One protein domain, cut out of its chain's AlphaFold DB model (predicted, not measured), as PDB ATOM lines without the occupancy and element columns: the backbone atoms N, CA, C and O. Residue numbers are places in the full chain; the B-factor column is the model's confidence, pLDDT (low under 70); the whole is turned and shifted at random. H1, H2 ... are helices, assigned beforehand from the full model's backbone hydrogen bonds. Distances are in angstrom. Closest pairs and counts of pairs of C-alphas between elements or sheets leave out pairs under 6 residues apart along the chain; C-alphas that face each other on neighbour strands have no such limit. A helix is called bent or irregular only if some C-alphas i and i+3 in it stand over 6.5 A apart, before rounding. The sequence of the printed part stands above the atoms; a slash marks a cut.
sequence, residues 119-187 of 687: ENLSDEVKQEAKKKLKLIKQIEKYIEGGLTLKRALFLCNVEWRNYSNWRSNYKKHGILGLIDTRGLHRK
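This is residues 119 to 187 of the 687 residues of the protein "Bacteriophage DNA transposition protein A, putative" of Campylobacter jejuni subsp. jejuni 414 (UniProt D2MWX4). One long straight helix, H1, makes the backbone of this domain, and the two other helices fold back on one side of it: the short H2 packs on the part of H1 near its last residues, and the kinked H3 crosses its first half and middle at a steep angle. H3 turns sharply near residue 172 and comes back to H1 with its last residues, and beyond it residues 181 to 187 stick out as a free tail. The printed part has 69 residues with three named helices, in the order H1, H2, H3, and no named strand; the class is all helix. It is only just loose, close to compact, with a radius of gyration of the C-alphas of 13.3 A, and it spans 44 by 21 by 20 A, the long axis running roughly along H1 and lengthened by the tail.

H1 is residues 123 to 144, 31.6 A from first to last C-alpha; it begins at C-alpha 123 (-5.246, 52.233, 31.956) and ends at C-alpha 144 (0.973, 31.084, 9.314). H2 is residues 149 to 155, 10.0 A long. H3 is residues 160 to 178, 15.4 A from first to last C-alpha, and ends at C-alpha 178 (-8.047, 38.669, 28.446). H3 is irregular: C-alphas 172 and 175 are 9.5 A apart, and it has a kink of 125 degrees near residue 172.

H1 touches H3 with residues 129 to 136 alone; the closest C-alphas are those of Ala 129 and Leu 178, 5.3 A apart. Their lines stand at a steep tilt of 60 degrees, opposite ways, the line of H3 being a rough one. H1 touches H2 with residues 139 to 143 alone, the closest C-alphas being those of Ile 139 and Ala 152, 5.6 A apart. These two run opposite ways at a steep tilt of 55 degrees. H2 and H3 are close but not clearly touching: their closest C-alphas, those of Leu 153 and Trp 160, are 6.9 A apart, and their lines are about perpendicular, at 89 degrees. In H1 and H2 every O i to N i+4 pair is within hydrogen-bond range; in H3 it is 11 of 15.

The two C-alphas farthest apart are those of Gly 146 and Lys 187, 45.2 A. The links from H1 to H2 and from H2 to H3 are both tight, with 4 residues each. The printed part has no cut. Residues 181 to 187 stand free. The mean pLDDT of the printed part is 79.9, and it is under 70 at residues 119 to 120 and 181 to 187.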
ATOM      1  N   GLU A 119     -13.997  50.390  28.439       64.88
ATOM      2  CA  GLU A 119     -13.723  51.824  28.593       64.88
ATOM      3  C   GLU A 119     -13.648  52.286  30.053       64.88
ATOM      4  O   GLU A 119     -12.857  53.175  30.361       64.88
ATOM      5  N   ASN A 120     -14.367  51.627  30.964       65.19
ATOM      6  CA  ASN A 120     -14.446  52.012  32.377       65.19
ATOM      7  C   ASN A 120     -13.326  51.399  33.239       65.19
ATOM      8  O   ASN A 120     -13.305  51.578  34.455       65.19
ATOM      9  N   LEU A 121     -12.399  50.652  32.634       70.31
ATOM     10  CA  LEU A 121     -11.278  50.021  33.335       70.31
ATOM     11  C   LEU A 121     -10.060  50.952  33.428       70.31
ATOM     12  O   LEU A 121      -9.889  51.854  32.606       70.31
ATOM     13  N   SER A 122      -9.188  50.714  34.414       70.25
ATOM     14  CA  SER A 122      -7.947  51.483  34.561       70.25
ATOM     15  C   SER A 122      -6.998  51.264  33.380       70.25
ATOM     16  O   SER A 122      -6.988  50.202  32.749       70.25
ATOM     17  N   ASP A 123      -6.164  52.264  33.099       75.50
ATOM     18  CA  ASP A 123      -5.246  52.233  31.956       75.50
ATOM     19  C   ASP A 123      -4.228  51.093  32.043       75.50
ATOM     20  O   ASP A 123      -3.915  50.469  31.032       75.50
ATOM     21  N   GLU A 124      -3.783  50.745  33.250       76.81
ATOM     22  CA  GLU A 124      -2.895  49.605  33.504       76.81
ATOM     23  C   GLU A 124      -3.527  48.277  33.055       76.81
ATOM     24  O   GLU A 124      -2.913  47.505  32.314       76.81
ATOM     25  N   VAL A 125      -4.790  48.043  33.427       78.69
ATOM     26  CA  VAL A 125      -5.536  46.823  33.078       78.69
ATOM     27  C   VAL A 125      -5.798  46.765  31.572       78.69
ATOM     28  O   VAL A 125      -5.635  45.718  30.939       78.69
ATOM     29  N   LYS A 126      -6.137  47.909  30.962       81.56
ATOM     30  CA  LYS A 126      -6.298  48.030  29.506       81.56
ATOM     31  C   LYS A 126      -4.996  47.714  28.768       81.56
ATOM     32  O   LYS A 126      -5.018  47.012  27.755       81.56
ATOM     33  N   GLN A 127      -3.861  48.222  29.250       83.88
ATOM     34  CA  GLN A 127      -2.549  47.975  28.649       83.88
ATOM     35  C   GLN A 127      -2.143  46.505  28.755       83.88
ATOM     36  O   GLN A 127      -1.623  45.947  27.787       83.88
ATOM     37  N   GLU A 128      -2.404  45.855  29.886       84.88
ATOM     38  CA  GLU A 128      -2.110  44.435  30.068       84.88
ATOM     39  C   GLU A 128      -2.929  43.550  29.112       84.88
ATOM     40  O   GLU A 128      -2.367  42.689  28.426       84.88
ATOM     41  N   ALA A 129      -4.234  43.808  28.983       85.38
ATOM     42  CA  ALA A 129      -5.099  43.093  28.043       85.38
ATOM     43  C   ALA A 129      -4.636  43.275  26.583       85.38
ATOM     44  O   ALA A 129      -4.562  42.309  25.820       85.38
ATOM     45  N   LYS A 130      -4.235  44.500  26.204       87.88
ATOM     46  CA  LYS A 130      -3.662  44.793  24.877       87.88
ATOM     47  C   LYS A 130      -2.332  44.065  24.640       87.88
ATOM     48  O   LYS A 130      -2.109  43.567  23.537       87.88
ATOM     49  N   LYS A 131      -1.463  43.954  25.654       88.38
ATOM     50  CA  LYS A 131      -0.202  43.189  25.568       88.38
ATOM     51  C   LYS A 131      -0.463  41.703  25.309       88.38
ATOM     52  O   LYS A 131       0.150  41.140  24.403       88.38
ATOM     53  N   LYS A 132      -1.406  41.090  26.035       89.12
ATOM     54  CA  LYS A 132      -1.814  39.687  25.816       89.12
ATOM     55  C   LYS A 132      -2.343  39.474  24.397       89.12
ATOM     56  O   LYS A 132      -1.918  38.539  23.725       89.12
ATOM     57  N   LEU A 133      -3.185  40.383  23.897       89.69
ATOM     58  CA  LEU A 133      -3.697  40.312  22.524       89.69
ATOM     59  C   LEU A 133      -2.579  40.399  21.472       89.69
ATOM     60  O   LEU A 133      -2.591  39.655  20.492       89.69
ATOM     61  N   LYS A 134      -1.597  41.285  21.678       90.44
ATOM     62  CA  LYS A 134      -0.449  41.425  20.774       90.44
ATOM     63  C   LYS A 134       0.354  40.123  20.678       90.44
ATOM     64  O   LYS A 134       0.707  39.718  19.574       90.44
ATOM     65  N   LEU A 135       0.584  39.454  21.808       89.31
ATOM     66  CA  LEU A 135       1.291  38.171  21.854       89.31
ATOM     67  C   LEU A 135       0.525  37.062  21.122       89.31
ATOM     68  O   LEU A 135       1.137  36.316  20.364       89.31
ATOM     69  N   ILE A 136      -0.802  36.983  21.288       89.06
ATOM     70  CA  ILE A 136      -1.636  36.000  20.573       89.06
ATOM     71  C   ILE A 136      -1.490  36.177  19.058       89.06
ATOM     72  O   ILE A 136      -1.136  35.224  18.368       89.06
ATOM     73  N   LYS A 137      -1.673  37.406  18.555       89.94
ATOM     74  CA  LYS A 137      -1.562  37.707  17.118       89.94
ATOM     75  C   LYS A 137      -0.166  37.414  16.564       89.94
ATOM     76  O   LYS A 137      -0.033  36.937  15.442       89.94
ATOM     77  N   GLN A 138       0.880  37.692  17.341       88.12
ATOM     78  CA  GLN A 138       2.257  37.421  16.934       88.12
ATOM     79  C   GLN A 138       2.541  35.915  16.820       88.12
ATOM     80  O   GLN A 138       3.184  35.491  15.863       88.12
ATOM     81  N   ILE A 139       2.031  35.107  17.756       87.38
ATOM     82  CA  ILE A 139       2.162  33.642  17.715       87.38
ATOM     83  C   ILE A 139       1.399  33.066  16.516       87.38
ATOM     84  O   ILE A 139       1.938  32.207  15.822       87.38
ATOM     85  N   GLU A 140       0.187  33.553  16.232       87.81
ATOM     86  CA  GLU A 140      -0.606  33.102  15.077       87.81
ATOM     87  C   GLU A 140       0.090  33.428  13.745       87.81
ATOM     88  O   GLU A 140       0.227  32.540  12.905       87.81
ATOM     89  N   LYS A 141       0.674  34.625  13.603       88.06
ATOM     90  CA  LYS A 141       1.454  35.003  12.412       88.06
ATOM     91  C   LYS A 141       2.690  34.120  12.193       88.06
ATOM     92  O   LYS A 141       3.036  33.811  11.055       88.06
ATOM     93  N   TYR A 142       3.376  33.704  13.260       86.25
ATOM     94  CA  TYR A 142       4.501  32.771  13.136       86.25
ATOM     95  C   TYR A 142       4.056  31.387  12.656       86.25
ATOM     96  O   TYR A 142       4.765  30.762  11.871       86.25
ATOM     97  N   ILE A 143       2.882  30.925  13.089       83.38
ATOM     98  CA  ILE A 143       2.315  29.650  12.636       83.38
ATOM     99  C   ILE A 143       1.930  29.732  11.153       83.38
ATOM    100  O   ILE A 143       2.262  28.828  10.393       83.38
ATOM    101  N   GLU A 144       1.301  30.829  10.727       83.31
ATOM    102  CA  GLU A 144       0.973  31.084   9.314       83.31
ATOM    103  C   GLU A 144       2.227  31.161   8.429       83.31
ATOM    104  O   GLU A 144       2.218  30.687   7.297       83.31
ATOM    105  N   GLY A 145       3.333  31.686   8.964       78.44
ATOM    106  CA  GLY A 145       4.648  31.702   8.315       78.44
ATOM    107  C   GLY A 145       5.376  30.350   8.282       78.44
ATOM    108  O   GLY A 145       6.553  30.316   7.929       78.44
ATOM    109  N   GLY A 146       4.719  29.254   8.678       77.50
ATOM    110  CA  GLY A 146       5.250  27.890   8.598       77.50
ATOM    111  C   GLY A 146       6.005  27.397   9.838       77.50
ATOM    112  O   GLY A 146       6.549  26.292   9.811       77.50
ATOM    113  N   LEU A 147       6.054  28.159  10.941       82.69
ATOM    114  CA  LEU A 147       6.662  27.673  12.186       82.69
ATOM    115  C   LEU A 147       5.731  26.720  12.948       82.69
ATOM    116  O   LEU A 147       4.522  26.918  13.053       82.69
ATOM    117  N   THR A 148       6.322  25.720  13.605       83.38
ATOM    118  CA  THR A 148       5.580  24.862  14.537       83.38
ATOM    119  C   THR A 148       5.152  25.642  15.786       83.38
ATOM    120  O   THR A 148       5.898  26.479  16.306       83.38
ATOM    121  N   LEU A 149       3.973  25.320  16.338       82.56
ATOM    122  CA  LEU A 149       3.421  25.962  17.544       82.56
ATOM    123  C   LEU A 149       4.423  25.975  18.714       82.56
ATOM    124  O   LEU A 149       4.557  26.979  19.411       82.56
ATOM    125  N   LYS A 150       5.168  24.879  18.905       82.94
ATOM    126  CA  LYS A 150       6.186  24.757  19.961       82.94
ATOM    127  C   LYS A 150       7.311  25.785  19.795       82.94
ATOM    128  O   LYS A 150       7.779  26.340  20.787       82.94
ATOM    129  N   ARG A 151       7.731  26.069  18.556       74.06
ATOM    130  CA  ARG A 151       8.784  27.051  18.263       74.06
ATOM    131  C   ARG A 151       8.270  28.487  18.364       74.06
ATOM    132  O   ARG A 151       8.974  29.327  18.915       74.06
ATOM    133  N   ALA A 152       7.043  28.750  17.914       84.94
ATOM    134  CA  ALA A 152       6.405  30.061  18.043       84.94
ATOM    135  C   ALA A 152       6.212  30.472  19.519       84.94
ATOM    136  O   ALA A 152       6.514  31.605  19.890       84.94
ATOM    137  N   LEU A 153       5.790  29.537  20.379       86.44
ATOM    138  CA  LEU A 153       5.665  29.763  21.826       86.44
ATOM    139  C   LEU A 153       7.015  30.059  22.496       86.44
ATOM    140  O   LEU A 153       7.099  30.964  23.323       86.44
ATOM    141  N   PHE A 154       8.071  29.340  22.097       84.69
ATOM    142  CA  PHE A 154       9.433  29.572  22.586       84.69
ATOM    143  C   PHE A 154       9.951  30.969  22.210       84.69
ATOM    144  O   PHE A 154      10.482  31.672  23.064       84.69
ATOM    145  N   LEU A 155       9.750  31.406  20.961       82.75
ATOM    146  CA  LEU A 155      10.190  32.728  20.490       82.75
ATOM    147  C   LEU A 155       9.469  33.886  21.191       82.75
ATOM    148  O   LEU A 155      10.070  34.927  21.434       82.75
ATOM    149  N   CYS A 156       8.190  33.706  21.525       83.44
ATOM    150  CA  CYS A 156       7.409  34.712  22.242       83.44
ATOM    151  C   CYS A 156       7.559  34.628  23.770       83.44
ATOM    152  O   CYS A 156       6.981  35.460  24.467       83.44
ATOM    153  N   ASN A 157       8.309  33.647  24.290       89.19
ATOM    154  CA  ASN A 157       8.454  33.368  25.719       89.19
ATOM    155  C   ASN A 157       7.097  33.219  26.445       89.19
ATOM    156  O   ASN A 157       6.869  33.800  27.506       89.19
ATOM    157  N   VAL A 158       6.161  32.476  25.841       86.44
ATOM    158  CA  VAL A 158       4.817  32.237  26.398       86.44
ATOM    159  C   VAL A 158       4.602  30.744  26.624       86.44
ATOM    160  O   VAL A 158       4.765  29.932  25.716       86.44
ATOM    161  N   GLU A 159       4.170  30.374  27.828       89.69
ATOM    162  CA  GLU A 159       3.795  28.994  28.137       89.69
ATOM    163  C   GLU A 159       2.521  28.557  27.401       89.69
ATOM    164  O   GLU A 159       1.542  29.304  27.305       89.69
ATOM    165  N   TRP A 160       2.485  27.294  26.965       84.31
ATOM    166  CA  TRP A 160       1.347  26.725  26.233       84.31
ATOM    167  C   TRP A 160       0.013  26.862  26.982       84.31
ATOM    168  O   TRP A 160      -0.995  27.207  26.367       84.31
ATOM    169  N   ARG A 161      -0.002  26.653  28.310       85.81
ATOM    170  CA  ARG A 161      -1.223  26.772  29.131       85.81
ATOM    171  C   ARG A 161      -1.789  28.192  29.104       85.81
ATOM    172  O   ARG A 161      -2.990  28.367  28.923       85.81
ATOM    173  N   ASN A 162      -0.924  29.198  29.224       86.88
ATOM    174  CA  ASN A 162      -1.323  30.604  29.189       86.88
ATOM    175  C   ASN A 162      -1.836  30.994  27.803       86.88
ATOM    176  O   ASN A 162      -2.925  31.551  27.697       86.88
ATOM    177  N   TYR A 163      -1.118  30.617  26.743       88.19
ATOM    178  CA  TYR A 163      -1.558  30.855  25.369       88.19
ATOM    179  C   TYR A 163      -2.905  30.187  25.058       88.19
ATOM    180  O   TYR A 163      -3.801  30.837  24.523       88.19
ATOM    181  N   SER A 164      -3.073  28.914  25.427       87.44
ATOM    182  CA  SER A 164      -4.310  28.159  25.197       87.44
ATOM    183  C   SER A 164      -5.506  28.806  25.905       87.44
ATOM    184  O   SER A 164      -6.540  29.057  25.281       87.44
ATOM    185  N   ASN A 165      -5.331  29.183  27.178       85.50
ATOM    186  CA  ASN A 165      -6.364  29.855  27.966       85.50
ATOM    187  C   ASN A 165      -6.705  31.240  27.404       85.50
ATOM    188  O   ASN A 165      -7.879  31.550  27.212       85.50
ATOM    189  N   TRP A 166      -5.700  32.063  27.093       90.50
ATOM    190  CA  TRP A 166      -5.922  33.393  26.522       90.50
ATOM    191  C   TRP A 166      -6.611  33.320  25.162       90.50
ATOM    192  O   TRP A 166      -7.558  34.062  24.921       90.50
ATOM    193  N   ARG A 167      -6.190  32.399  24.291       87.12
ATOM    194  CA  ARG A 167      -6.791  32.201  22.969       87.12
ATOM    195  C   ARG A 167      -8.240  31.731  23.072       87.12
ATOM    196  O   ARG A 167      -9.095  32.255  22.366       87.12
ATOM    197  N   SER A 168      -8.524  30.776  23.957       85.56
ATOM    198  CA  SER A 168      -9.886  30.297  24.220       85.56
ATOM    199  C   SER A 168     -10.784  31.418  24.757       85.56
ATOM    200  O   SER A 168     -11.859  31.666  24.210       85.56
ATOM    201  N   ASN A 169     -10.319  32.161  25.765       83.12
ATOM    202  CA  ASN A 169     -11.091  33.247  26.370       83.12
ATOM    203  C   ASN A 169     -11.298  34.419  25.405       83.12
ATOM    204  O   ASN A 169     -12.388  34.983  25.362       83.12
ATOM    205  N   TYR A 170     -10.292  34.759  24.595       85.12
ATOM    206  CA  TYR A 170     -10.412  35.791  23.566       85.12
ATOM    207  C   TYR A 170     -11.429  35.408  22.486       85.12
ATOM    208  O   TYR A 170     -12.235  36.242  22.088       85.12
ATOM    209  N   LYS A 171     -11.458  34.139  22.056       82.38
ATOM    210  CA  LYS A 171     -12.463  33.653  21.096       82.38
ATOM    211  C   LYS A 171     -13.889  33.705  21.648       82.38
ATOM    212  O   LYS A 171     -14.812  33.961  20.886       82.38
ATOM    213  N   LYS A 172     -14.070  33.450  22.946       79.50
ATOM    214  CA  LYS A 172     -15.393  33.448  23.591       79.50
ATOM    215  C   LYS A 172     -15.895  34.844  23.968       79.50
ATOM    216  O   LYS A 172     -17.095  35.083  23.925       79.50
ATOM    217  N   HIS A 173     -14.996  35.749  24.355       74.25
ATOM    218  CA  HIS A 173     -15.357  36.995  25.047       74.25
ATOM    219  C   HIS A 173     -14.635  38.248  24.522       74.25
ATOM    220  O   HIS A 173     -14.677  39.308  25.153       74.25
ATOM    221  N   GLY A 174     -13.925  38.147  23.397       83.75
ATOM    222  CA  GLY A 174     -13.133  39.245  22.850       83.75
ATOM    223  C   GLY A 174     -12.069  39.748  23.832       83.75
ATOM    224  O   GLY A 174     -11.520  38.994  24.638       83.75
ATOM    225  N   ILE A 175     -11.768  41.051  23.785       80.69
ATOM    226  CA  ILE A 175     -10.730  41.668  24.633       80.69
ATOM    227  C   ILE A 175     -11.027  41.533  26.138       80.69
ATOM    228  O   ILE A 175     -10.097  41.427  26.934       80.69
ATOM    229  N   LEU A 176     -12.307  41.476  26.530       75.94
ATOM    230  CA  LEU A 176     -12.728  41.334  27.927       75.94
ATOM    231  C   LEU A 176     -12.303  39.983  28.524       75.94
ATOM    232  O   LEU A 176     -11.957  39.922  29.699       75.94
ATOM    233  N   GLY A 177     -12.225  38.925  27.710       80.88
ATOM    234  CA  GLY A 177     -11.750  37.604  28.141       80.88
ATOM    235  C   GLY A 177     -10.258  37.541  28.494       80.88
ATOM    236  O   GLY A 177      -9.803  36.559  29.081       80.88
ATOM    237  N   LEU A 178      -9.481  38.573  28.144       84.69
ATOM    238  CA  LEU A 178      -8.047  38.669  28.446       84.69
ATOM    239  C   LEU A 178      -7.749  39.409  29.759       84.69
ATOM    240  O   LEU A 178      -6.584  39.523  30.164       84.69
ATOM    241  N   ILE A 179      -8.791  39.913  30.416       79.44
ATOM    242  CA  ILE A 179      -8.704  40.696  31.645       79.44
ATOM    243  C   ILE A 179      -8.682  39.750  32.836       79.44
ATOM    244  O   ILE A 179      -9.462  38.801  32.906       79.44
ATOM    245  N   ASP A 180      -7.782  40.010  33.784       74.00
ATOM    246  CA  ASP A 180      -7.791  39.274  35.040       74.00
ATOM    247  C   ASP A 180      -8.915  39.805  35.935       74.00
ATOM    248  O   ASP A 180      -8.858  40.924  36.447       74.00
ATOM    249  N   THR A 181      -9.969  39.008  36.101       62.97
ATOM    250  CA  THR A 181     -11.109  39.348  36.959       62.97
ATOM    251  C   THR A 181     -10.877  38.987  38.428       62.97
ATOM    252  O   THR A 181     -11.666  39.368  39.302       62.97
ATOM    253  N   ARG A 182      -9.774  38.291  38.746       59.00
ATOM    254  CA  ARG A 182      -9.438  37.888  40.114       59.00
ATOM    255  C   ARG A 182      -9.112  39.131  40.941       59.00
ATOM    256  O   ARG A 182      -8.110  39.801  40.738       59.00
ATOM    257  N   GLY A 183      -9.988  39.442  41.897       51.12
ATOM    258  CA  GLY A 183      -9.854  40.604  42.783       51.12
ATOM    259  C   GLY A 183     -10.731  41.805  42.418       51.12
ATOM    260  O   GLY A 183     -10.938  42.653  43.285       51.12
ATOM    261  N   LEU A 184     -11.343  41.846  41.225       52.09
ATOM    262  CA  LEU A 184     -12.344  42.874  40.887       52.09
ATOM    263  C   LEU A 184     -13.568  42.781  41.816       52.09
ATOM    264  O   LEU A 184     -14.023  43.795  42.331       52.09
ATOM    265  N   HIS A 185     -13.999  41.565  42.174       45.06
ATOM    266  CA  HIS A 185     -15.084  41.322  43.140       45.06
ATOM    267  C   HIS A 185     -14.798  41.776  44.588       45.06
ATOM    268  O   HIS A 185     -15.697  41.725  45.428       45.06
ATOM    269  N   ARG A 186     -13.555  42.162  44.925       49.22
ATOM    270  CA  ARG A 186     -13.167  42.584  46.285       49.22
ATOM    271  C   ARG A 186     -13.132  44.099  46.475       49.22
ATOM    272  O   ARG A 186     -13.061  44.529  47.621       49.22
ATOM    273  N   LYS A 187     -13.163  44.902  45.402       46.47
ATOM    274  CA  LYS A 187     -13.064  46.368  45.521       46.47
ATOM    275  C   LYS A 187     -14.274  46.995  46.227       46.47
ATOM    276  O   LYS A 187     -14.071  47.941  46.978       46.47
TER     277      LYS A 187